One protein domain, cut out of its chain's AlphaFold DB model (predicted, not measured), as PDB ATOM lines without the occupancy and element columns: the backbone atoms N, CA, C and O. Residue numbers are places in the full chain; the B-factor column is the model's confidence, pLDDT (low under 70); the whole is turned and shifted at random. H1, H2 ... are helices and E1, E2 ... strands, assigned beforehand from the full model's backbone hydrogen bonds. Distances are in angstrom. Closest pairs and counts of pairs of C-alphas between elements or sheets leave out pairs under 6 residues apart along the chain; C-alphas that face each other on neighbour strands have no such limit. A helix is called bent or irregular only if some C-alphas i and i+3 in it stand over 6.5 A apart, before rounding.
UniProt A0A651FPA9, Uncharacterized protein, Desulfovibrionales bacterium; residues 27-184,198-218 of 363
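Overview. This is residues 27 to 184 and 198 to 218 of the 363 residues of an uncharacterized protein of Desulfovibrionales bacterium (UniProt A0A651FPA9). A long helical hairpin, H1 and H2, makes the backbone of an elongated body, with H3 and strand E3 running along H1, E4 paired beside E3, and H4 and H5 folded back near the hairpin's turn. Near the other end of H1 and H2 the small two-stranded ribbon E1 and E2 lies, and a second ribbon, E5 and E6, makes the far tip beyond it; H6 is near H3, away from the helical hairpin. The printed part has 179 residues with seven named helices and six named strands, in the order H1 H2 E1 E2 H3 E3 H4 H5 E4 H6 H7 E5 E6, and the class is mixed, helices and strands. The strands form three sheets of two, E1 - E2, E3 - E4 and E5 - E6, each antiparallel. The whole is compact, with a radius of gyration of the C-alphas of 18.1 A, and spans 56 by 37 by 26 A, only just elongated.

Along the chain. H1, residues 30 to 50, begins at C-alpha 30 (-103.712, -5.929, 585.702) and is 30.3 A long from first to last C-alpha. H2, residues 57 to 75, is 27.2 A long and begins at C-alpha 57 (-80.527, 11.867, 590.944). E1 is residues 96 to 98, 6.4 A, and E2 is residues 104 to 106, 6.7 A. H3, residues 112 to 119, is 11.0 A long and irregular, but only just: C-alphas 114 and 117 are 6.6 A apart. Then come E3, residues 121 to 124, 10.1 A; H4, residues 126 to 131, 9.5 A; and H5, residues 133 to 141, 12.3 A. E4, residues 165 to 168, is 9.5 A long, and H6, residues 175 to 182, is 10.1 A. H7 is residues 199 to 202, 5.7 A, E5 is residues 206 to 210, 10.8 A, and E6, residues 214 to 217, is 9.4 A and ends at C-alpha 217 (-113.583, -21.750, 585.787).

Arrangement. H1 and H2 form a helical hairpin and touch, closest at the C-alphas of Thr 44 and Ala 61, 4.5 A, at a shallow tilt of 17 degrees, opposite ways. With residues 30 to 38 alone H1 touches H3, closest at the C-alphas of Gly 34 and Pro 117, 4.0 A, the same way at a shallow tilt of 19 degrees. The closest C-alphas of H1 and E3 are those of Leu 41 and Glu 122, 6.6 A apart. E3 and E4 are antiparallel at 160 degrees, with N 122 and O 167 at 2.8 A. With residues 58 to 62 alone H2 touches H5, closest at the C-alphas of Ile 62 and Phe 135, 5.8 A, at a shallow tilt of 21 degrees. H4 is close to H5 but not clearly touching, with the C-alphas of Leu 129 and Lys 136 5.7 A apart. H3 and H6 are close but not clearly touching, with the C-alphas of Leu 115 and Ile 178 7.6 A apart. The hairpin E1 and E2 has N 97 and O 105 at 2.8 A, and residues 27 to 28 pair antiparallel with residues 96 to 97 of E1. The hairpin E5 and E6 has N 210 and O 214 at 2.8 A; H7 and H6 are apart. Every O i to N i+4 pair is within hydrogen-bond range in H1, H2 and H5, against 1 of 4 in H3, where 3 of 5 O i to N i+3 pairs are, 1 of 2 in H4 and 3 of 4 in H6; H7 is too short for such a pair.

Size, cuts and confidence. The two C-alphas farthest apart, those of Glu 53 and Arg 209, are 56.5 A apart. Residues 185 to 197 are not printed, and C-alphas 184 and 198 are 9.2 A apart across the cut, which lies in the link from H6 to H7. The links H2 to E1 and H5 to E4 are long, 20 and 23 residues. The mean pLDDT of the printed part is 88.9, and residues 78 to 82 and 144 to 154 are under 70.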
ATOM      1  N   LEU A  27    -102.430 -11.842 576.572       87.38
ATOM      2  CA  LEU A  27    -103.064 -11.392 577.805       87.38
ATOM      3  C   LEU A  27    -102.419 -10.107 578.306       87.38
ATOM      4  O   LEU A  27    -101.203 -10.027 578.467       87.38
ATOM      5  N   LYS A  28    -103.268  -9.137 578.626       86.94
ATOM      6  CA  LYS A  28    -102.909  -7.973 579.422       86.94
ATOM      7  C   LYS A  28    -103.318  -8.209 580.865       86.94
ATOM      8  O   LYS A  28    -104.494  -8.437 581.143       86.94
ATOM      9  N   GLN A  29    -102.333  -8.138 581.748       87.62
ATOM     10  CA  GLN A  29    -102.464  -8.493 583.153       87.62
ATOM     11  C   GLN A  29    -102.500  -7.237 584.026       87.62
ATOM     12  O   GLN A  29    -101.595  -6.395 583.948       87.62
ATOM     13  N   ALA A  30    -103.546  -7.098 584.843       90.38
ATOM     14  CA  ALA A  30    -103.712  -5.929 585.702       90.38
ATOM     15  C   ALA A  30    -102.675  -5.885 586.832       90.38
ATOM     16  O   ALA A  30    -102.084  -4.833 587.074       90.38
ATOM     17  N   ASP A  31    -102.374  -7.028 587.447       89.56
ATOM     18  CA  ASP A  31    -101.323  -7.147 588.460       89.56
ATOM     19  C   ASP A  31     -99.942  -6.863 587.898       89.56
ATOM     20  O   ASP A  31     -99.203  -6.071 588.477       89.56
ATOM     21  N   ALA A  32     -99.596  -7.472 586.762       87.50
ATOM     22  CA  ALA A  32     -98.277  -7.294 586.180       87.50
ATOM     23  C   ALA A  32     -98.003  -5.808 585.902       87.50
ATOM     24  O   ALA A  32     -96.931  -5.271 586.178       87.50
ATOM     25  N   THR A  33     -99.024  -5.115 585.406       86.75
ATOM     26  CA  THR A  33     -98.911  -3.694 585.108       86.75
ATOM     27  C   THR A  33     -98.941  -2.834 586.379       86.75
ATOM     28  O   THR A  33     -98.184  -1.870 586.471       86.75
ATOM     29  N   GLY A  34     -99.735  -3.208 587.388       92.19
ATOM     30  CA  GLY A  34     -99.781  -2.533 588.688       92.19
ATOM     31  C   GLY A  34     -98.474  -2.643 589.482       92.19
ATOM     32  O   GLY A  34     -97.991  -1.640 590.001       92.19
ATOM     33  N   TRP A  35     -97.840  -3.819 589.510       94.06
ATOM     34  CA  TRP A  35     -96.527  -4.010 590.133       94.06
ATOM     35  C   TRP A  35     -95.445  -3.163 589.469       94.06
ATOM     36  O   TRP A  35     -94.646  -2.541 590.164       94.06
ATOM     37  N   MET A  36     -95.436  -3.092 588.135       93.62
ATOM     38  CA  MET A  36     -94.476  -2.250 587.421       93.62
ATOM     39  C   MET A  36     -94.722  -0.758 587.656       93.62
ATOM     40  O   MET A  36     -93.760  -0.003 587.788       93.62
ATOM     41  N   ALA A  37     -95.984  -0.334 587.760       93.69
ATOM     42  CA  ALA A  37     -96.325   1.038 588.130       93.69
ATOM     43  C   ALA A  37     -95.840   1.375 589.550       93.69
ATOM     44  O   ALA A  37     -95.218   2.416 589.754       93.69
ATOM     45  N   MET A  38     -96.062   0.476 590.516       95.69
ATOM     46  CA  MET A  38     -95.559   0.626 591.884       95.69
ATOM     47  C   MET A  38     -94.032   0.691 591.909       95.69
ATOM     48  O   MET A  38     -93.470   1.576 592.543       95.69
ATOM     49  N   PHE A  39     -93.351  -0.213 591.202       96.31
ATOM     50  CA  PHE A  39     -91.894  -0.214 591.124       96.31
ATOM     51  C   PHE A  39     -91.355   1.115 590.577       96.31
ATOM     52  O   PHE A  39     -90.484   1.715 591.200       96.31
ATOM     53  N   ALA A  40     -91.910   1.616 589.469       96.44
ATOM     54  CA  ALA A  40     -91.506   2.893 588.883       96.44
ATOM     55  C   ALA A  40     -91.712   4.077 589.849       96.44
ATOM     56  O   ALA A  40     -90.829   4.929 589.977       96.44
ATOM     57  N   LEU A  41     -92.828   4.111 590.588       95.50
ATOM     58  CA  LEU A  41     -93.054   5.142 591.606       95.50
ATOM     59  C   LEU A  41     -92.107   5.020 592.801       95.50
ATOM     60  O   LEU A  41     -91.565   6.032 593.234       95.50
ATOM     61  N   ASN A  42     -91.838   3.811 593.295       97.50
ATOM     62  CA  ASN A  42     -90.873   3.609 594.380       97.50
ATOM     63  C   ASN A  42     -89.472   4.080 593.963       97.50
ATOM     64  O   ASN A  42     -88.780   4.734 594.740       97.50
ATOM     65  N   MET A  43     -89.057   3.775 592.727       98.44
ATOM     66  CA  MET A  43     -87.787   4.249 592.170       98.44
ATOM     67  C   MET A  43     -87.765   5.775 592.028       98.44
ATOM     68  O   MET A  43     -86.752   6.395 592.342       98.44
ATOM     69  N   THR A  44     -88.887   6.381 591.629       97.88
ATOM     70  CA  THR A  44     -89.054   7.842 591.606       97.88
ATOM     71  C   THR A  44     -88.865   8.431 593.004       97.88
ATOM     72  O   THR A  44     -88.046   9.325 593.176       97.88
ATOM     73  N   ALA A  45     -89.562   7.903 594.015       97.31
ATOM     74  CA  ALA A  45     -89.475   8.382 595.395       97.31
ATOM     75  C   ALA A  45     -88.056   8.244 595.971       97.31
ATOM     76  O   ALA A  45     -87.537   9.193 596.552       97.31
ATOM     77  N   MET A  46     -87.390   7.103 595.751       98.19
ATOM     78  CA  MET A  46     -85.996   6.912 596.172       98.19
ATOM     79  C   MET A  46     -85.042   7.893 595.477       98.19
ATOM     80  O   MET A  46     -84.160   8.445 596.127       98.19
ATOM     81  N   ALA A  47     -85.213   8.138 594.176       98.38
ATOM     82  CA  ALA A  47     -84.381   9.089 593.442       98.38
ATOM     83  C   ALA A  47     -84.614  10.541 593.897       98.38
ATOM     84  O   ALA A  47     -83.655  11.295 594.024       98.38
ATOM     85  N   LEU A  48     -85.860  10.923 594.200       97.94
ATOM     86  CA  LEU A  48     -86.186  12.237 594.764       97.94
ATOM     87  C   LEU A  48     -85.557  12.454 596.147       97.94
ATOM     88  O   LEU A  48     -85.086  13.557 596.429       97.94
ATOM     89  N   GLU A  49     -85.522  11.414 596.982       97.50
ATOM     90  CA  GLU A  49     -84.859  11.461 598.290       97.50
ATOM     91  C   GLU A  49     -83.339  11.626 598.135       97.50
ATOM     92  O   GLU A  49     -82.735  12.500 598.750       97.50
ATOM     93  N   LEU A  50     -82.707  10.859 597.241       97.94
ATOM     94  CA  LEU A  50     -81.271  10.997 596.959       97.94
ATOM     95  C   LEU A  50     -80.924  12.361 596.340       97.94
ATOM     96  O   LEU A  50     -79.870  12.931 596.637       97.94
ATOM     97  N   ALA A  51     -81.832  12.924 595.537       97.75
ATOM     98  CA  ALA A  51     -81.687  14.250 594.943       97.75
ATOM     99  C   ALA A  51     -81.652  15.380 595.982       97.75
ATOM    100  O   ALA A  51     -81.199  16.483 595.667       97.75
ATOM    101  N   GLN A  52     -82.061  15.112 597.227       96.69
ATOM    102  CA  GLN A  52     -81.912  16.079 598.308       96.69
ATOM    103  C   GLN A  52     -80.441  16.357 598.624       96.69
ATOM    104  O   GLN A  52     -80.126  17.471 599.032       96.69
ATOM    105  N   GLU A  53     -79.533  15.401 598.417       96.62
ATOM    106  CA  GLU A  53     -78.094  15.586 598.648       96.62
ATOM    107  C   GLU A  53     -77.287  15.696 597.348       96.62
ATOM    108  O   GLU A  53     -76.294  16.422 597.302       96.62
ATOM    109  N   GLN A  54     -77.707  14.985 596.296       97.19
ATOM    110  CA  GLN A  54     -76.978  14.847 595.034       97.19
ATOM    111  C   GLN A  54     -77.906  15.125 593.846       97.19
ATOM    112  O   GLN A  54     -78.689  14.269 593.436       97.19
ATOM    113  N   SER A  55     -77.825  16.335 593.284       95.44
ATOM    114  CA  SER A  55     -78.758  16.820 592.251       95.44
ATOM    115  C   SER A  55     -78.837  15.948 590.991       95.44
ATOM    116  O   SER A  55     -79.832  15.998 590.274       95.44
ATOM    117  N   GLU A  56     -77.826  15.121 590.718       95.19
ATOM    118  CA  GLU A  56     -77.778  14.197 589.582       95.19
ATOM    119  C   GLU A  56     -78.906  13.152 589.621       95.19
ATOM    120  O   GLU A  56     -79.355  12.679 588.575       95.19
ATOM    121  N   TYR A  57     -79.414  12.809 590.809       98.06
ATOM    122  CA  TYR A  57     -80.527  11.867 590.944       98.06
ATOM    123  C   TYR A  57     -81.872  12.442 590.479       98.06
ATOM    124  O   TYR A  57     -82.804  11.672 590.239       98.06
ATOM    125  N   GLU A  58     -81.984  13.759 590.274       98.19
ATOM    126  CA  GLU A  58     -83.192  14.358 589.698       98.19
ATOM    127  C   GLU A  58     -83.474  13.817 588.283       98.19
ATOM    128  O   GLU A  58     -84.628  13.544 587.950       98.19
ATOM    129  N   ASP A  59     -82.434  13.579 587.472       97.31
ATOM    130  CA  ASP A  59     -82.581  12.973 586.140       97.31
ATOM    131  C   ASP A  59     -83.175  11.561 586.223       97.31
ATOM    132  O   ASP A  59     -84.049  11.195 585.433       97.31
ATOM    133  N   MET A  60     -82.749  10.780 587.219       98.00
ATOM    134  CA  MET A  60     -83.286   9.440 587.458       98.00
ATOM    135  C   MET A  60     -84.748   9.503 587.914       98.00
ATOM    136  O   MET A  60     -85.569   8.727 587.427       98.00
ATOM    137  N   ALA A  61     -85.095  10.442 588.802       97.88
ATOM    138  CA  ALA A  61     -86.473  10.639 589.251       97.88
ATOM    139  C   ALA A  61     -87.412  10.969 588.081       97.88
ATOM    140  O   ALA A  61     -88.481  10.370 587.960       97.88
ATOM    141  N   ILE A  62     -86.989  11.869 587.188       96.44
ATOM    142  CA  ILE A  62     -87.719  12.208 585.960       96.44
ATOM    143  C   ILE A  62     -87.908  10.962 585.092       96.44
ATOM    144  O   ILE A  62     -89.040  10.627 584.747       96.44
ATOM    145  N   GLN A  63     -86.830  10.225 584.810       96.56
ATOM    146  CA  GLN A  63     -86.883   9.034 583.962       96.56
ATOM    147  C   GLN A  63     -87.832   7.958 584.520       96.56
ATOM    148  O   GLN A  63     -88.609   7.361 583.770       96.56
ATOM    149  N   TYR A  64     -87.781   7.680 585.825       97.25
ATOM    150  CA  TYR A  64     -88.664   6.692 586.450       97.25
ATOM    151  C   TYR A  64     -90.123   7.146 586.463       97.25
ATOM    152  O   TYR A  64     -91.023   6.332 586.237       97.25
ATOM    153  N   TYR A  65     -90.375   8.440 586.651       94.44
ATOM    154  CA  TYR A  65     -91.730   8.967 586.619       94.44
ATOM    155  C   TYR A  65     -92.325   8.965 585.207       94.44
ATOM    156  O   TYR A  65     -93.481   8.590 585.028       94.44
ATOM    157  N   GLU A  66     -91.535   9.272 584.179       91.69
ATOM    158  CA  GLU A  66     -91.954   9.117 582.781       91.69
ATOM    159  C   GLU A  66     -92.305   7.657 582.448       91.69
ATOM    160  O   GLU A  66     -93.289   7.395 581.750       91.69
ATOM    161  N   GLN A  67     -91.562   6.685 582.994       92.50
ATOM    162  CA  GLN A  67     -91.916   5.267 582.876       92.50
ATOM    163  C   GLN A  67     -93.243   4.953 583.572       92.50
ATOM    164  O   GLN A  67     -94.082   4.264 582.989       92.50
ATOM    165  N   PHE A  68     -93.469   5.475 584.781       92.62
ATOM    166  CA  PHE A  68     -94.754   5.344 585.467       92.62
ATOM    167  C   PHE A  68     -95.907   5.910 584.623       92.62
ATOM    168  O   PHE A  68     -96.911   5.225 584.418       92.62
ATOM    169  N   LEU A  69     -95.747   7.111 584.066       88.19
ATOM    170  CA  LEU A  69     -96.732   7.736 583.187       88.19
ATOM    171  C   LEU A  69     -96.997   6.873 581.942       88.19
ATOM    172  O   LEU A  69     -98.149   6.587 581.610       88.19
ATOM    173  N   ALA A  70     -95.955   6.360 581.287       87.06
ATOM    174  CA  ALA A  70     -96.116   5.455 580.150       87.06
ATOM    175  C   ALA A  70     -96.910   4.184 580.515       87.06
ATOM    176  O   ALA A  70     -97.734   3.711 579.723       87.06
ATOM    177  N   ILE A  71     -96.707   3.650 581.724       88.56
ATOM    178  CA  ILE A  71     -97.460   2.507 582.250       88.56
ATOM    179  C   ILE A  71     -98.927   2.885 582.485       88.56
ATOM    180  O   ILE A  71     -99.810   2.186 581.983       88.56
ATOM    181  N   ALA A  72     -99.201   3.996 583.172       86.75
ATOM    182  CA  ALA A  72    -100.561   4.477 583.426       86.75
ATOM    183  C   ALA A  72    -101.341   4.694 582.115       86.75
ATOM    184  O   ALA A  72    -102.471   4.223 581.966       86.75
ATOM    185  N   ASN A  73    -100.695   5.291 581.108       82.06
ATOM    186  CA  ASN A  73    -101.273   5.500 579.781       82.06
ATOM    187  C   ASN A  73    -101.639   4.177 579.085       82.06
ATOM    188  O   ASN A  73    -102.651   4.064 578.385       82.06
ATOM    189  N   ALA A  74    -100.818   3.145 579.291       82.94
ATOM    190  CA  ALA A  74    -101.049   1.823 578.738       82.94
ATOM    191  C   ALA A  74    -102.203   1.085 579.442       82.94
ATOM    192  O   ALA A  74    -103.013   0.458 578.752       82.94
ATOM    193  N   ILE A  75    -102.321   1.197 580.774       84.94
ATOM    194  CA  ILE A  75    -103.457   0.650 581.544       84.94
ATOM    195  C   ILE A  75    -104.761   1.331 581.112       84.94
ATOM    196  O   ILE A  75    -105.770   0.648 580.940       84.94
ATOM    197  N   ALA A  76    -104.724   2.643 580.861       80.50
ATOM    198  CA  ALA A  76    -105.869   3.435 580.405       80.50
ATOM    199  C   ALA A  76    -106.345   3.094 578.979       80.50
ATOM    200  O   ALA A  76    -107.389   3.570 578.545       80.50
ATOM    201  N   GLY A  77    -105.610   2.254 578.242       74.50
ATOM    202  CA  GLY A  77    -105.990   1.798 576.905       74.50
ATOM    203  C   GLY A  77    -105.515   2.693 575.755       74.50
ATOM    204  O   GLY A  77    -105.737   2.343 574.594       74.50
ATOM    205  N   HIS A  78    -104.801   3.786 576.031       65.94
ATOM    206  CA  HIS A  78    -104.363   4.755 575.017       65.94
ATOM    207  C   HIS A  78    -103.134   4.301 574.207       65.94
ATOM    208  O   HIS A  78    -102.918   4.779 573.097       65.94
ATOM    209  N   ALA A  79    -102.356   3.324 574.689       56.06
ATOM    210  CA  ALA A  79    -101.185   2.774 573.988       56.06
ATOM    211  C   ALA A  79    -101.544   1.746 572.882       56.06
ATOM    212  O   ALA A  79    -100.935   0.682 572.781       56.06
ATOM    213  N   GLY A  80    -102.577   2.030 572.081       51.16
ATOM    214  CA  GLY A  80    -102.963   1.233 570.907       51.16
ATOM    215  C   GLY A  80    -103.948   0.081 571.151       51.16
ATOM    216  O   GLY A  80    -104.350  -0.578 570.193       51.16
ATOM    217  N   SER A  81    -104.386  -0.175 572.394       54.50
ATOM    218  CA  SER A  81    -105.398  -1.212 572.670       54.50
ATOM    219  C   SER A  81    -106.832  -0.738 572.756       54.50
ATOM    220  O   SER A  81    -107.709  -1.590 572.759       54.50
ATOM    221  N   GLY A  82    -107.103   0.559 572.878       68.31
ATOM    222  CA  GLY A  82    -108.454   1.133 572.927       68.31
ATOM    223  C   GLY A  82    -109.349   0.677 574.090       68.31
ATOM    224  O   GLY A  82    -110.427   1.228 574.262       68.31
ATOM    225  N   VAL A  83    -108.934  -0.314 574.884       80.19
ATOM    226  CA  VAL A  83    -109.666  -0.843 576.038       80.19
ATOM    227  C   VAL A  83    -108.767  -0.757 577.261       80.19
ATOM    228  O   VAL A  83    -107.626  -1.230 577.240       80.19
ATOM    229  N   SER A  84    -109.314  -0.126 578.291       87.88
ATOM    230  CA  SER A  84    -108.730   0.042 579.615       87.88
ATOM    231  C   SER A  84    -108.808  -1.257 580.430       87.88
ATOM    232  O   SER A  84    -109.791  -1.996 580.324       87.88
ATOM    233  N   LEU A  85    -107.791  -1.524 581.259       90.94
ATOM    234  CA  LEU A  85    -107.858  -2.585 582.280       90.94
ATOM    235  C   LEU A  85    -108.806  -2.218 583.429       90.94
ATOM    236  O   LEU A  85    -109.326  -3.108 584.094       90.94
ATOM    237  N   TRP A  86    -109.024  -0.924 583.672       92.81
ATOM    238  CA  TRP A  86    -110.088  -0.457 584.550       92.81
ATOM    239  C   TRP A  86    -111.441  -0.633 583.868       92.81
ATOM    240  O   TRP A  86    -111.660  -0.117 582.766       92.81
ATOM    241  N   ASP A  87    -112.330  -1.353 584.539       92.69
ATOM    242  CA  ASP A  87    -113.722  -1.527 584.162       92.69
ATOM    243  C   ASP A  87    -114.591  -0.507 584.916       92.69
ATOM    244  O   ASP A  87    -114.786  -0.671 586.123       92.69
ATOM    245  N   PRO A  88    -115.108   0.547 584.258       88.69
ATOM    246  CA  PRO A  88    -115.919   1.556 584.930       88.69
ATOM    247  C   PRO A  88    -117.301   1.036 585.345       88.69
ATOM    248  O   PRO A  88    -117.881   1.585 586.279       88.69
ATOM    249  N   GLU A  89    -117.827  -0.008 584.693       90.94
ATOM    250  CA  GLU A  89    -119.133  -0.583 585.041       90.94
ATOM    251  C   GLU A  89    -119.044  -1.343 586.363       90.94
ATOM    252  O   GLU A  89    -119.846  -1.137 587.274       90.94
ATOM    253  N   ASP A  90    -118.009  -2.171 586.499       92.50
ATOM    254  CA  ASP A  90    -117.784  -2.959 587.710       92.50
ATOM    255  C   ASP A  90    -116.941  -2.250 588.773       92.50
ATOM    256  O   ASP A  90    -116.872  -2.726 589.914       92.50
ATOM    257  N   GLY A  91    -116.319  -1.123 588.415       94.00
ATOM    258  CA  GLY A  91    -115.452  -0.333 589.281       94.00
ATOM    259  C   GLY A  91    -114.246  -1.127 589.786       94.00
ATOM    260  O   GLY A  91    -113.947  -1.102 590.982       94.00
ATOM    261  N   PHE A  92    -113.608  -1.895 588.899       96.06
ATOM    262  CA  PHE A  92    -112.530  -2.818 589.256       96.06
ATOM    263  C   PHE A  92    -111.540  -3.020 588.103       96.06
ATOM    264  O   PHE A  92    -111.919  -2.948 586.934       96.06
ATOM    265  N   PHE A  93    -110.273  -3.311 588.409       95.19
ATOM    266  CA  PHE A  93    -109.305  -3.687 587.376       95.19
ATOM    267  C   PHE A  93    -109.430  -5.167 587.023       95.19
ATOM    268  O   PHE A  93    -109.510  -6.018 587.907       95.19
ATOM    269  N   LYS A  94    -109.406  -5.481 585.729       93.50
ATOM    270  CA  LYS A  94    -109.564  -6.841 585.212       93.50
ATOM    271  C   LYS A  94    -108.590  -7.107 584.074       93.50
ATOM    272  O   LYS A  94    -108.256  -6.208 583.303       93.50
ATOM    273  N   ASP A  95    -108.175  -8.361 583.950       92.12
ATOM    274  CA  ASP A  95    -107.343  -8.802 582.833       92.12
ATOM    275  C   ASP A  95    -108.113  -8.724 581.505       92.12
ATOM    276  O   ASP A  95    -109.340  -8.879 581.453       92.12
ATOM    277  N   LEU A  96    -107.375  -8.534 580.408       91.56
ATOM    278  CA  LEU A  96    -107.920  -8.533 579.049       91.56
ATOM    279  C   LEU A  96    -107.220  -9.580 578.191       91.56
ATOM    280  O   LEU A  96    -106.006  -9.529 577.992       91.56
ATOM    281  N   LEU A  97    -108.005 -10.474 577.602       91.25
ATOM    282  CA  LEU A  97    -107.567 -11.389 576.562       91.25
ATOM    283  C   LEU A  97    -107.796 -10.750 575.194       91.25
ATOM    284  O   LEU A  97    -108.914 -10.373 574.863       91.25
ATOM    285  N   THR A  98    -106.742 -10.652 574.390       90.75
ATOM    286  CA  THR A  98    -106.809 -10.209 572.995       90.75
ATOM    287  C   THR A  98    -106.613 -11.409 572.078       90.75
ATOM    288  O   THR A  98    -105.615 -12.121 572.190       90.75
ATOM    289  N   THR A  99    -107.562 -11.635 571.181       92.12
ATOM    290  CA  THR A  99    -107.544 -12.695 570.166       92.12
ATOM    291  C   THR A  99    -106.725 -12.278 568.931       92.12
ATOM    292  O   THR A  99    -106.426 -11.089 568.762       92.12
ATOM    293  N   PRO A 100    -106.358 -13.221 568.036       91.75
ATOM    294  CA  PRO A 100    -105.557 -12.918 566.843       91.75
ATOM    295  C   PRO A 100    -106.198 -11.916 565.870       91.75
ATOM    296  O   PRO A 100    -105.486 -11.186 565.188       91.75
ATOM    297  N   ASP A 101    -107.531 -11.858 565.821       90.69
ATOM    298  CA  ASP A 101    -108.314 -10.892 565.034       90.69
ATOM    299  C   ASP A 101    -108.422  -9.506 565.707       90.69
ATOM    300  O   ASP A 101    -109.018  -8.587 565.152       90.69
ATOM    301  N   GLY A 102    -107.838  -9.333 566.899       87.50
ATOM    302  CA  GLY A 102    -107.860  -8.088 567.663       87.50
ATOM    303  C   GLY A 102    -109.081  -7.907 568.567       87.50
ATOM    304  O   GLY A 102    -109.125  -6.908 569.294       87.50
ATOM    305  N   THR A 103    -110.029  -8.852 568.569       90.19
ATOM    306  CA  THR A 103    -111.156  -8.875 569.514       90.19
ATOM    307  C   THR A 103    -110.645  -8.995 570.955       90.19
ATOM    308  O   THR A 103    -109.581  -9.551 571.232       90.19
ATOM    309  N   ARG A 104    -111.363  -8.385 571.904       89.25
ATOM    310  CA  ARG A 104    -110.933  -8.279 573.303       89.25
ATOM    311  C   ARG A 104    -112.015  -8.811 574.227       89.25
ATOM    312  O   ARG A 104    -113.172  -8.422 574.110       89.25
ATOM    313  N   HIS A 105    -111.612  -9.658 575.163       90.81
ATOM    314  CA  HIS A 105    -112.473 -10.264 576.169       90.81
ATOM    315  C   HIS A 105    -111.961  -9.884 577.553       90.81
ATOM    316  O   HIS A 105    -110.793 -10.114 577.871       90.81
ATOM    317  N   ARG A 106    -112.831  -9.301 578.374       91.69
ATOM    318  CA  ARG A 106    -112.524  -9.011 579.772       91.69
ATOM    319  C   ARG A 106    -112.698 -10.274 580.604       91.69
ATOM    320  O   ARG A 106    -113.643 -11.029 580.390       91.69
ATOM    321  N   LEU A 107    -111.759 -10.520 581.511       92.19
ATOM    322  CA  LEU A 107    -111.841 -11.645 582.433       92.19
ATOM    323  C   LEU A 107    -112.524 -11.171 583.714       92.19
ATOM    324  O   LEU A 107    -111.931 -10.422 584.488       92.19
ATOM    325  N   ASP A 108    -113.760 -11.614 583.942       93.38
ATOM    326  CA  ASP A 108    -114.548 -11.279 585.136       93.38
ATOM    327  C   ASP A 108    -114.081 -12.061 586.373       93.38
ATOM    328  O   ASP A 108    -114.850 -12.780 587.005       93.38
ATOM    329  N   VAL A 109    -112.794 -11.934 586.697       93.81
ATOM    330  CA  VAL A 109    -112.154 -12.523 587.873       93.81
ATOM    331  C   VAL A 109    -111.889 -11.418 588.887       93.81
ATOM    332  O   VAL A 109    -111.079 -10.522 588.653       93.81
ATOM    333  N   TYR A 110    -112.547 -11.507 590.039       96.19
ATOM    334  CA  TYR A 110    -112.365 -10.584 591.151       96.19
ATOM    335  C   TYR A 110    -111.372 -11.184 592.138       96.19
ATOM    336  O   TYR A 110    -111.720 -12.020 592.972       96.19
ATOM    337  N   SER A 111    -110.113 -10.775 592.028       96.00
ATOM    338  CA  SER A 111    -109.021 -11.274 592.865       96.00
ATOM    339  C   SER A 111    -108.028 -10.170 593.220       96.00
ATOM    340  O   SER A 111    -108.170  -9.030 592.770       96.00
ATOM    341  N   TYR A 112    -106.987 -10.507 593.989       96.31
ATOM    342  CA  TYR A 112    -105.856  -9.609 594.248       96.31
ATOM    343  C   TYR A 112    -105.273  -8.985 592.978       96.31
ATOM    344  O   TYR A 112    -104.752  -7.875 593.040       96.31
ATOM    345  N   VAL A 113    -105.418  -9.643 591.826       93.88
ATOM    346  CA  VAL A 113    -104.977  -9.124 590.528       93.88
ATOM    347  C   VAL A 113    -105.531  -7.732 590.251       93.88
ATOM    348  O   VAL A 113    -104.789  -6.836 589.856       93.88
ATOM    349  N   GLY A 114    -106.824  -7.535 590.509       95.06
ATOM    350  CA  GLY A 114    -107.481  -6.249 590.304       95.06
ATOM    351  C   GLY A 114    -107.258  -5.238 591.431       95.06
ATOM    352  O   GLY A 114    -107.618  -4.074 591.284       95.06
ATOM    353  N   LEU A 115    -106.651  -5.660 592.546       96.81
ATOM    354  CA  LEU A 115    -106.316  -4.796 593.682       96.81
ATOM    355  C   LEU A 115    -104.873  -4.288 593.635       96.81
ATOM    356  O   LEU A 115    -104.609  -3.199 594.125       96.81
ATOM    357  N   ILE A 116    -103.945  -5.034 593.031       96.06
ATOM    358  CA  ILE A 116    -102.522  -4.662 592.929       96.06
ATOM    359  C   ILE A 116    -102.280  -3.268 592.318       96.06
ATOM    360  O   ILE A 116    -101.410  -2.559 592.828       96.06
ATOM    361  N   PRO A 117    -103.048  -2.800 591.312       95.06
ATOM    362  CA  PRO A 117    -102.986  -1.413 590.841       95.06
ATOM    363  C   PRO A 117    -103.085  -0.335 591.940       95.06
ATOM    364  O   PRO A 117    -102.501   0.735 591.787       95.06
ATOM    365  N   LEU A 118    -103.756  -0.616 593.066       96.12
ATOM    366  CA  LEU A 118    -103.860   0.283 594.226       96.12
ATOM    367  C   LEU A 118    -102.501   0.576 594.885       96.12
ATOM    368  O   LEU A 118    -102.337   1.612 595.527       96.12
ATOM    369  N   PHE A 119    -101.530  -0.330 594.758       96.62
ATOM    370  CA  PHE A 119    -100.231  -0.208 595.425       96.62
ATOM    371  C   PHE A 119     -99.330   0.842 594.784       96.62
ATOM    372  O   PHE A 119     -98.414   1.338 595.436       96.62
ATOM    373  N   ALA A 120     -99.599   1.205 593.530       95.56
ATOM    374  CA  ALA A 120     -98.890   2.257 592.824       95.56
ATOM    375  C   ALA A 120     -99.370   3.635 593.303       95.56
ATOM    376  O   ALA A 120    -100.090   4.325 592.583       95.56
ATOM    377  N   CYS A 121     -98.986   4.006 594.528       95.19
ATOM    378  CA  CYS A 121     -99.245   5.313 595.121       95.19
ATOM    379  C   CYS A 121     -98.063   5.811 595.971       95.19
ATOM    380  O   CYS A 121     -97.554   5.101 596.845       95.19
ATOM    381  N   GLU A 122     -97.664   7.060 595.745       96.12
ATOM    382  CA  GLU A 122     -96.629   7.771 596.495       96.12
ATOM    383  C   GLU A 122     -97.040   9.208 596.811       96.12
ATOM    384  O   GLU A 122     -97.795   9.840 596.069       96.12
ATOM    385  N   ILE A 123     -96.533   9.715 597.935       94.62
ATOM    386  CA  ILE A 123     -96.744  11.096 598.371       94.62
ATOM    387  C   ILE A 123     -95.445  11.859 598.184       94.62
ATOM    388  O   ILE A 123     -94.403  11.422 598.662       94.62
ATOM    389  N   VAL A 124     -95.531  13.008 597.523       95.31
ATOM    390  CA  VAL A 124     -94.405  13.926 597.362       95.31
ATOM    391  C   VAL A 124     -94.658  15.162 598.212       95.31
ATOM    392  O   VAL A 124     -95.665  15.855 598.035       95.31
ATOM    393  N   GLU A 125     -93.753  15.404 599.153       95.06
ATOM    394  CA  GLU A 125     -93.783  16.548 600.065       95.06
ATOM    395  C   GLU A 125     -93.284  17.814 599.345       95.06
ATOM    396  O   GLU A 125     -92.445  17.717 598.440       95.06
ATOM    397  N   PRO A 126     -93.814  19.005 599.675       94.62
ATOM    398  CA  PRO A 126     -93.453  20.235 598.977       94.62
ATOM    399  C   PRO A 126     -91.957  20.566 599.078       94.62
ATOM    400  O   PRO A 126     -91.391  21.058 598.104       94.62
ATOM    401  N   GLU A 127     -91.308  20.235 600.194       94.75
ATOM    402  CA  GLU A 127     -89.887  20.481 600.459       94.75
ATOM    403  C   GLU A 127     -88.982  19.724 599.476       94.75
ATOM    404  O   GLU A 127     -88.012  20.287 598.967       94.75
ATOM    405  N   ILE A 128     -89.341  18.481 599.128       95.12
ATOM    406  CA  ILE A 128     -88.613  17.679 598.129       95.12
ATOM    407  C   ILE A 128     -88.559  18.427 596.790       95.12
ATOM    408  O   ILE A 128     -87.517  18.466 596.131       95.12
ATOM    409  N   LEU A 129     -89.666  19.077 596.412       94.88
ATOM    410  CA  LEU A 129     -89.805  19.790 595.141       94.88
ATOM    411  C   LEU A 129     -89.045  21.118 595.087       94.88
ATOM    412  O   LEU A 129     -88.833  21.639 593.990       94.88
ATOM    413  N   GLU A 130     -88.628  21.672 596.227       93.38
ATOM    414  CA  GLU A 130     -87.762  22.858 596.261       93.38
ATOM    415  C   GLU A 130     -86.353  22.535 595.750       93.38
ATOM    416  O   GLU A 130     -85.715  23.379 595.116       93.38
ATOM    417  N   ARG A 131     -85.891  21.297 595.975       94.50
ATOM    418  CA  ARG A 131     -84.587  20.792 595.518       94.50
ATOM    419  C   ARG A 131     -84.633  20.060 594.181       94.50
ATOM    420  O   ARG A 131     -83.582  19.845 593.587       94.50
ATOM    421  N   THR A 132     -85.824  19.750 593.670       97.06
ATOM    422  CA  THR A 132     -86.019  19.116 592.356       97.06
ATOM    423  C   THR A 132     -86.913  19.973 591.439       97.06
ATOM    424  O   THR A 132     -88.062  19.606 591.143       97.06
ATOM    425  N   PRO A 133     -86.439  21.154 590.993       96.44
ATOM    426  CA  PRO A 133     -87.245  22.097 590.217       96.44
ATOM    427  C   PRO A 133     -87.587  21.608 588.801       96.44
ATOM    428  O   PRO A 133     -88.600  22.033 588.237       96.44
ATOM    429  N   ARG A 134     -86.773  20.735 588.197       96.75
ATOM    430  CA  ARG A 134     -87.067  20.131 586.888       96.75
ATOM    431  C   ARG A 134     -88.143  19.066 587.034       96.75
ATOM    432  O   ARG A 134     -89.069  19.044 586.230       96.75
ATOM    433  N   PHE A 135     -88.083  18.259 588.092       96.38
ATOM    434  CA  PHE A 135     -89.153  17.316 588.406       96.38
ATOM    435  C   PHE A 135     -90.474  18.042 588.686       96.38
ATOM    436  O   PHE A 135     -91.514  17.681 588.143       96.38
ATOM    437  N   LYS A 136     -90.443  19.134 589.462       95.00
ATOM    438  CA  LYS A 136     -91.625  19.975 589.692       95.00
ATOM    439  C   LYS A 136     -92.231  20.485 588.379       95.00
ATOM    440  O   LYS A 136     -93.444  20.388 588.198       95.00
ATOM    441  N   ARG A 137     -91.395  20.968 587.453       92.50
ATOM    442  CA  ARG A 137     -91.827  21.406 586.117       92.50
ATOM    443  C   ARG A 137     -92.476  20.269 585.327       92.50
ATOM    444  O   ARG A 137     -93.520  20.485 584.729       92.50
ATOM    445  N   LEU A 138     -91.920  19.059 585.382       90.44
ATOM    446  CA  LEU A 138     -92.514  17.879 584.750       90.44
ATOM    447  C   LEU A 138     -93.920  17.581 585.299       90.44
ATOM    448  O   LEU A 138     -94.824  17.272 584.524       90.44
ATOM    449  N   LEU A 139     -94.137  17.702 586.617       89.44
ATOM    450  CA  LEU A 139     -95.481  17.565 587.198       89.44
ATOM    451  C   LEU A 139     -96.435  18.632 586.644       89.44
ATOM    452  O   LEU A 139     -97.582  18.321 586.332       89.44
ATOM    453  N   GLU A 140     -95.964  19.875 586.517       87.62
ATOM    454  CA  GLU A 140     -96.722  21.015 585.980       87.62
ATOM    455  C   GLU A 140     -97.036  20.874 584.482       87.62
ATOM    456  O   GLU A 140     -98.139  21.208 584.064       87.62
ATOM    457  N   GLU A 141     -96.134  20.314 583.678       84.31
ATOM    458  CA  GLU A 141     -96.375  20.000 582.259       84.31
ATOM    459  C   GLU A 141     -97.464  18.936 582.078       84.31
ATOM    460  O   GLU A 141     -98.232  18.967 581.115       84.31
ATOM    461  N   HIS A 142     -97.573  18.019 583.040       77.19
ATOM    462  CA  HIS A 142     -98.619  17.003 583.083       77.19
ATOM    463  C   HIS A 142     -99.864  17.460 583.862       77.19
ATOM    464  O   HIS A 142    -100.812  16.681 584.022       77.19
ATOM    465  N   ALA A 143     -99.907  18.721 584.312       74.12
ATOM    466  CA  ALA A 143    -101.079  19.305 584.945       74.12
ATOM    467  C   ALA A 143    -102.253  19.310 583.977       74.12
ATOM    468  O   ALA A 143    -102.144  19.783 582.848       74.12
ATOM    469  N   GLY A 144    -103.409  18.835 584.433       61.12
ATOM    470  CA  GLY A 144    -104.653  19.095 583.724       61.12
ATOM    471  C   GLY A 144    -104.714  18.590 582.276       61.12
ATOM    472  O   GLY A 144    -105.620  19.018 581.564       61.12
ATOM    473  N   GLY A 145    -103.823  17.710 581.794       53.22
ATOM    474  CA  GLY A 145    -103.855  17.403 580.356       53.22
ATOM    475  C   GLY A 145    -103.672  15.979 579.905       53.22
ATOM    476  O   GLY A 145    -104.623  15.216 579.773       53.22
ATOM    477  N   LEU A 146    -102.440  15.661 579.544       49.28
ATOM    478  CA  LEU A 146    -102.140  14.406 578.861       49.28
ATOM    479  C   LEU A 146    -102.398  13.187 579.766       49.28
ATOM    480  O   LEU A 146    -102.632  12.094 579.263       49.28
ATOM    481  N   PHE A 147    -102.462  13.429 581.083       53.12
ATOM    482  CA  PHE A 147    -102.928  12.534 582.146       53.12
ATOM    483  C   PHE A 147    -104.055  13.171 582.992       53.12
ATOM    484  O   PHE A 147    -104.206  12.855 584.172       53.12
ATOM    485  N   ASN A 148    -104.852  14.089 582.419       37.75
ATOM    486  CA  ASN A 148    -105.994  14.692 583.116       37.75
ATOM    487  C   ASN A 148    -107.127  13.683 583.285       37.75
ATOM    488  O   ASN A 148    -108.005  13.565 582.434       37.75
ATOM    489  N   GLY A 149    -107.113  12.959 584.395       41.91
ATOM    490  CA  GLY A 149    -108.322  12.729 585.173       41.91
ATOM    491  C   GLY A 149    -109.542  12.113 584.491       41.91
ATOM    492  O   GLY A 149    -110.633  12.421 584.945       41.91
ATOM    493  N   HIS A 150    -109.421  11.250 583.475       43.12
ATOM    494  CA  HIS A 150    -110.594  10.488 583.009       43.12
ATOM    495  C   HIS A 150    -110.359   9.041 582.581       43.12
ATOM    496  O   HIS A 150    -111.249   8.428 581.997       43.12
ATOM    497  N   ALA A 151    -109.232   8.437 582.941       54.50
ATOM    498  CA  ALA A 151    -109.198   6.981 582.907       54.50
ATOM    499  C   ALA A 151    -108.550   6.401 584.156       54.50
ATOM    500  O   ALA A 151    -109.230   5.681 584.879       54.50
ATOM    501  N   ILE A 152    -107.254   6.660 584.389       58.16
ATOM    502  CA  ILE A 152    -106.468   5.920 585.390       58.16
ATOM    503  C   ILE A 152    -105.199   6.708 585.798       58.16
ATOM    504  O   ILE A 152    -104.126   6.418 585.275       58.16
ATOM    505  N   CYS A 153    -105.312   7.742 586.646       69.62
ATOM    506  CA  CYS A 153    -104.215   8.347 587.439       69.62
ATOM    507  C   CYS A 153    -104.747   9.553 588.239       69.62
ATOM    508  O   CYS A 153    -105.551  10.331 587.725       69.62
ATOM    509  N   ALA A 154    -104.249   9.776 589.458       67.75
ATOM    510  CA  ALA A 154    -104.476  11.020 590.194       67.75
ATOM    511  C   ALA A 154    -103.771  12.211 589.514       67.75
ATOM    512  O   ALA A 154    -102.695  12.059 588.935       67.75
ATOM    513  N   CYS A 155    -104.362  13.409 589.606       74.06
ATOM    514  CA  CYS A 155    -103.759  14.624 589.056       74.06
ATOM    515  C   CYS A 155    -102.465  14.977 589.818       74.06
ATOM    516  O   CYS A 155    -102.543  15.278 591.012       74.06
ATOM    517  N   PRO A 156    -101.295  15.029 589.149       76.75
ATOM    518  CA  PRO A 156     -99.998  15.180 589.816       76.75
ATOM    519  C   PRO A 156     -99.725  16.593 590.354       76.75
ATOM    520  O   PRO A 156     -98.690  16.836 590.979       76.75
ATOM    521  N   VAL A 157    -100.630  17.545 590.102       78.88
ATOM    522  CA  VAL A 157    -100.535  18.918 590.620       78.88
ATOM    523  C   VAL A 157    -101.584  19.292 591.645       78.88
ATOM    524  O   VAL A 157    -101.490  20.371 592.229       78.88
ATOM    525  N   ALA A 158    -102.557  18.415 591.888       85.06
ATOM    526  CA  ALA A 158    -103.443  18.596 593.019       85.06
ATOM    527  C   ALA A 158    -102.612  18.518 594.306       85.06
ATOM    528  O   ALA A 158    -101.775  17.627 594.461       85.06
ATOM    529  N   VAL A 159    -102.836  19.478 595.200       90.81
ATOM    530  CA  VAL A 159    -102.206  19.519 596.518       90.81
ATOM    531  C   VAL A 159    -103.269  19.424 597.596       90.81
ATOM    532  O   VAL A 159    -104.365  19.973 597.449       90.81
ATOM    533  N   ASN A 160    -102.954  18.739 598.689       91.75
ATOM    534  CA  ASN A 160    -103.787  18.786 599.885       91.75
ATOM    535  C   ASN A 160    -103.459  20.026 600.741       91.75
ATOM    536  O   ASN A 160    -102.613  20.849 600.392       91.75
ATOM    537  N   ALA A 161    -104.107  20.149 601.901       91.19
ATOM    538  CA  ALA A 161    -103.899  21.269 602.824       91.19
ATOM    539  C   ALA A 161    -102.457  21.394 603.364       91.19
ATOM    540  O   ALA A 161    -102.095  22.450 603.873       91.19
ATOM    541  N   ARG A 162    -101.639  20.337 603.259       93.50
ATOM    542  CA  ARG A 162    -100.217  20.335 603.641       93.50
ATOM    543  C   ARG A 162     -99.279  20.638 602.468       93.50
ATOM    544  O   ARG A 162     -98.072  20.578 602.637       93.50
ATOM    545  N   GLY A 163     -99.808  20.933 601.280       93.38
ATOM    546  CA  GLY A 163     -98.997  21.143 600.078       93.38
ATOM    547  C   GLY A 163     -98.437  19.854 599.465       93.38
ATOM    548  O   GLY A 163     -97.721  19.918 598.469       93.38
ATOM    549  N   GLU A 164     -98.778  18.691 600.024       94.38
ATOM    550  CA  GLU A 164     -98.354  17.388 599.509       94.38
ATOM    551  C   GLU A 164     -99.098  17.051 598.219       94.38
ATOM    552  O   GLU A 164    -100.256  17.442 598.047       94.38
ATOM    553  N   ARG A 165     -98.463  16.255 597.357       92.44
ATOM    554  CA  ARG A 165     -99.027  15.737 596.103       92.44
ATOM    555  C   ARG A 165     -99.148  14.223 596.152       92.44
ATOM    556  O   ARG A 165     -98.294  13.557 596.731       92.44
ATOM    557  N   LEU A 166    -100.178  13.684 595.505       92.56
ATOM    558  CA  LEU A 166    -100.369  12.244 595.338       92.56
ATOM    559  C   LEU A 166    -100.033  11.836 593.906       92.56
ATOM    560  O   LEU A 166    -100.739  12.205 592.968       92.56
ATOM    561  N   LEU A 167     -98.995  11.021 593.755       92.88
ATOM    562  CA  LEU A 167     -98.695  10.310 592.518       92.88
ATOM    563  C   LEU A 167     -99.317   8.925 592.641       92.88
ATOM    564  O   LEU A 167     -98.867   8.126 593.457       92.88
ATOM    565  N   SER A 168    -100.390   8.641 591.908       92.31
ATOM    566  CA  SER A 168    -101.109   7.378 592.084       92.31
ATOM    567  C   SER A 168    -101.812   6.932 590.823       92.31
ATOM    568  O   SER A 168    -102.407   7.746 590.126       92.31
ATOM    569  N   LEU A 169    -101.804   5.627 590.574       90.62
ATOM    570  CA  LEU A 169    -102.561   5.030 589.482       90.62
ATOM    571  C   LEU A 169    -104.077   5.045 589.753       90.62
ATOM    572  O   LEU A 169    -104.871   5.285 588.849       90.62
ATOM    573  N   VAL A 170    -104.470   4.819 591.007       90.88
ATOM    574  CA  VAL A 170    -105.864   4.900 591.466       90.88
ATOM    575  C   VAL A 170    -106.144   6.311 591.967       90.88
ATOM    576  O   VAL A 170    -105.407   6.824 592.814       90.88
ATOM    577  N   ASP A 171    -107.211   6.934 591.477       84.00
ATOM    578  CA  ASP A 171    -107.642   8.251 591.944       84.00
ATOM    579  C   ASP A 171    -108.783   8.180 592.982       84.00
ATOM    580  O   ASP A 171    -109.305   7.116 593.330       84.00
ATOM    581  N   HIS A 172    -109.167   9.350 593.494       81.56
ATOM    582  CA  HIS A 172    -110.218   9.513 594.499       81.56
ATOM    583  C   HIS A 172    -111.623   9.104 594.014       81.56
ATOM    584  O   HIS A 172    -112.493   8.869 594.848       81.56
ATOM    585  N   THR A 173    -111.855   9.011 592.702       85.06
ATOM    586  CA  THR A 173    -113.120   8.547 592.112       85.06
ATOM    587  C   THR A 173    -113.157   7.028 591.994       85.06
ATOM    588  O   THR A 173    -114.201   6.428 592.219       85.06
ATOM    589  N   MET A 174    -112.016   6.387 591.727       91.69
ATOM    590  CA  MET A 174    -111.889   4.929 591.623       91.69
ATOM    591  C   MET A 174    -111.890   4.247 592.998       91.69
ATOM    592  O   MET A 174    -112.466   3.169 593.169       91.69
ATOM    593  N   LEU A 175    -111.248   4.875 593.991       94.19
ATOM    594  CA  LEU A 175    -111.037   4.303 595.321       94.19
ATOM    595  C   LEU A 175    -112.343   3.859 596.023       94.19
ATOM    596  O   LEU A 175    -112.370   2.725 596.511       94.19
ATOM    597  N   PRO A 176    -113.446   4.640 596.037       94.62
ATOM    598  CA  PRO A 176    -114.717   4.199 596.619       94.62
ATOM    599  C   PRO A 176    -115.288   2.919 595.994       94.62
ATOM    600  O   PRO A 176    -115.873   2.099 596.702       94.62
ATOM    601  N   HIS A 177    -115.115   2.715 594.684       95.25
ATOM    602  CA  HIS A 177    -115.598   1.506 594.010       95.25
ATOM    603  C   HIS A 177    -114.803   0.267 594.423       95.25
ATOM    604  O   HIS A 177    -115.395  -0.766 594.741       95.25
ATOM    605  N   ILE A 178    -113.476   0.397 594.492       96.94
ATOM    606  CA  ILE A 178    -112.592  -0.671 594.968       96.94
ATOM    607  C   ILE A 178    -112.938  -1.021 596.419       96.94
ATOM    608  O   ILE A 178    -113.116  -2.194 596.748       96.94
ATOM    609  N   LEU A 179    -113.086  -0.010 597.282       97.44
ATOM    610  CA  LEU A 179    -113.378  -0.199 598.704       97.44
ATOM    611  C   LEU A 179    -114.738  -0.856 598.950       97.44
ATOM    612  O   LEU A 179    -114.839  -1.696 599.840       97.44
ATOM    613  N   ARG A 180    -115.756  -0.564 598.132       96.06
ATOM    614  CA  ARG A 180    -117.066  -1.227 598.232       96.06
ATOM    615  C   ARG A 180    -116.950  -2.751 598.161       96.06
ATOM    616  O   ARG A 180    -117.570  -3.444 598.960       96.06
ATOM    617  N   ARG A 181    -116.137  -3.265 597.231       96.12
ATOM    618  CA  ARG A 181    -115.884  -4.708 597.088       96.12
ATOM    619  C   ARG A 181    -114.929  -5.216 598.162       96.12
ATOM    620  O   ARG A 181    -115.153  -6.269 598.755       96.12
ATOM    621  N   LEU A 182    -113.864  -4.455 598.430       97.81
ATOM    622  CA  LEU A 182    -112.822  -4.823 599.388       97.81
ATOM    623  C   LEU A 182    -113.380  -5.051 600.800       97.81
ATOM    624  O   LEU A 182    -112.940  -5.960 601.498       97.81
ATOM    625  N   LEU A 183    -114.342  -4.219 601.208       97.75
ATOM    626  CA  LEU A 183    -114.921  -4.183 602.553       97.75
ATOM    627  C   LEU A 183    -116.245  -4.967 602.665       97.75
ATOM    628  O   LEU A 183    -116.933  -4.893 603.686       97.75
ATOM    629  N   SER A 184    -116.611  -5.729 601.632       97.12
ATOM    630  CA  SER A 184    -117.798  -6.588 601.616       97.12
ATOM    631  C   SER A 184    -117.461  -8.011 602.063       97.12
ATOM    632  O   SER A 184    -116.553  -8.638 601.509       97.12
ATOM    633  N   SER A 198    -112.501 -13.036 595.493       97.44
ATOM    634  CA  SER A 198    -113.824 -12.667 595.987       97.44
ATOM    635  C   SER A 198    -114.689 -13.907 596.218       97.44
ATOM    636  O   SER A 198    -114.823 -14.764 595.337       97.44
ATOM    637  N   ARG A 199    -115.332 -13.974 597.388       97.12
ATOM    638  CA  ARG A 199    -116.255 -15.056 597.760       97.12
ATOM    639  C   ARG A 199    -117.450 -15.177 596.807       97.12
ATOM    640  O   ARG A 199    -118.010 -16.261 596.675       97.12
ATOM    641  N   MET A 200    -117.769 -14.137 596.034       96.44
ATOM    642  CA  MET A 200    -118.794 -14.201 594.984       96.44
ATOM    643  C   MET A 200    -118.570 -15.348 593.979       96.44
ATOM    644  O   MET A 200    -119.527 -15.893 593.422       96.44
ATOM    645  N   HIS A 201    -117.315 -15.761 593.770       95.69
ATOM    646  CA  HIS A 201    -116.955 -16.881 592.901       95.69
ATOM    647  C   HIS A 201    -117.327 -18.259 593.473       95.69
ATOM    648  O   HIS A 201    -117.165 -19.266 592.791       95.69
ATOM    649  N   THR A 202    -117.899 -18.338 594.679       94.31
ATOM    650  CA  THR A 202    -118.644 -19.522 595.135       94.31
ATOM    651  C   THR A 202    -119.922 -19.736 594.317       94.31
ATOM    652  O   THR A 202    -120.306 -20.877 594.069       94.31
ATOM    653  N   HIS A 203    -120.576 -18.657 593.876       93.12
ATOM    654  CA  HIS A 203    -121.846 -18.712 593.142       93.12
ATOM    655  C   HIS A 203    -121.692 -18.397 591.649       93.12
ATOM    656  O   HIS A 203    -122.487 -18.865 590.837       93.12
ATOM    657  N   LYS A 204    -120.656 -17.639 591.273       91.50
ATOM    658  CA  LYS A 204    -120.330 -17.279 589.884       91.50
ATOM    659  C   LYS A 204    -118.980 -17.872 589.472       91.50
ATOM    660  O   LYS A 204    -118.019 -17.144 589.218       91.50
ATOM    661  N   ALA A 205    -118.911 -19.202 589.481       88.81
ATOM    662  CA  ALA A 205    -117.676 -19.935 589.210       88.81
ATOM    663  C   ALA A 205    -117.376 -20.113 587.716       88.81
ATOM    664  O   ALA A 205    -116.219 -20.079 587.297       88.81
ATOM    665  N   ASP A 206    -118.422 -20.320 586.915       92.12
ATOM    666  CA  ASP A 206    -118.311 -20.512 585.476       92.12
ATOM    667  C   ASP A 206    -118.438 -19.169 584.747       92.12
ATOM    668  O   ASP A 206    -119.496 -18.536 584.766       92.12
ATOM    669  N   LEU A 207    -117.345 -18.728 584.121       91.31
ATOM    670  CA  LEU A 207    -117.292 -17.504 583.314       91.31
ATOM    671  C   LEU A 207    -117.554 -17.780 581.823       91.31
ATOM    672  O   LEU A 207    -117.372 -16.902 580.979       91.31
ATOM    673  N   GLY A 208    -117.980 -18.998 581.490       91.56
ATOM    674  CA  GLY A 208    -118.251 -19.444 580.136       91.56
ATOM    675  C   GLY A 208    -116.993 -19.871 579.386       91.56
ATOM    676  O   GLY A 208    -115.947 -20.185 579.957       91.56
ATOM    677  N   ARG A 209    -117.104 -19.917 578.056       91.75
ATOM    678  CA  ARG A 209    -116.012 -20.345 577.180       91.75
ATOM    679  C   ARG A 209    -115.266 -19.140 576.619       91.75
ATOM    680  O   ARG A 209    -115.842 -18.344 575.883       91.75
ATOM    681  N   LEU A 210    -113.971 -19.058 576.905       90.12
ATOM    682  CA  LEU A 210    -113.080 -18.023 576.391       90.12
ATOM    683  C   LEU A 210    -112.284 -18.531 575.178       90.12
ATOM    684  O   LEU A 210    -111.741 -19.644 575.223       90.12
ATOM    685  N   PRO A 211    -112.169 -17.739 574.096       89.94
ATOM    686  CA  PRO A 211    -111.333 -18.085 572.948       89.94
ATOM    687  C   PRO A 211    -109.890 -18.404 573.361       89.94
ATOM    688  O   PRO A 211    -109.311 -17.715 574.190       89.94
ATOM    689  N   GLY A 212    -109.295 -19.465 572.816       86.75
ATOM    690  CA  GLY A 212    -107.905 -19.852 573.106       86.75
ATOM    691  C   GLY A 212    -107.630 -20.429 574.506       86.75
ATOM    692  O   GLY A 212    -106.616 -21.094 574.677       86.75
ATOM    693  N   ILE A 213    -108.529 -20.243 575.479       87.25
ATOM    694  CA  ILE A 213    -108.410 -20.795 576.842       87.25
ATOM    695  C   ILE A 213    -109.322 -22.019 577.026       87.25
ATOM    696  O   ILE A 213    -108.908 -23.016 577.609       87.25
ATOM    697  N   GLY A 214    -110.546 -21.985 576.488       89.50
ATOM    698  CA  GLY A 214    -111.550 -23.031 576.702       89.50
ATOM    699  C   GLY A 214    -112.538 -22.662 577.808       89.50
ATOM    700  O   GLY A 214    -112.947 -21.507 577.896       89.50
ATOM    701  N   GLN A 215    -112.979 -23.642 578.602       91.00
ATOM    702  CA  GLN A 215    -113.888 -23.388 579.724       91.00
ATOM    703  C   GLN A 215    -113.160 -22.597 580.818       91.00
ATOM    704  O   GLN A 215    -112.130 -23.047 581.318       91.00
ATOM    705  N   ALA A 216    -113.695 -21.439 581.194       90.19
ATOM    706  CA  ALA A 216    -113.097 -20.545 582.173       90.19
ATOM    707  C   ALA A 216    -113.765 -20.730 583.542       90.19
ATOM    708  O   ALA A 216    -114.868 -20.239 583.777       90.19
ATOM    709  N   LEU A 217    -113.085 -21.443 584.445       90.19
ATOM    710  CA  LEU A 217    -113.583 -21.750 585.787       90.19
ATOM    711  C   LEU A 217    -112.721 -21.086 586.866       90.19
ATOM    712  O   LEU A 217    -111.501 -21.286 586.919       90.19
ATOM    713  N   ILE A 218    -113.368 -20.351 587.766       91.06
ATOM    714  CA  ILE A 218    -112.748 -19.737 588.940       91.06
ATOM    715  C   ILE A 218    -113.595 -20.033 590.177       91.06
ATOM    716  O   ILE A 218    -114.693 -19.524 590.331       91.06
TER     717      ILE A 218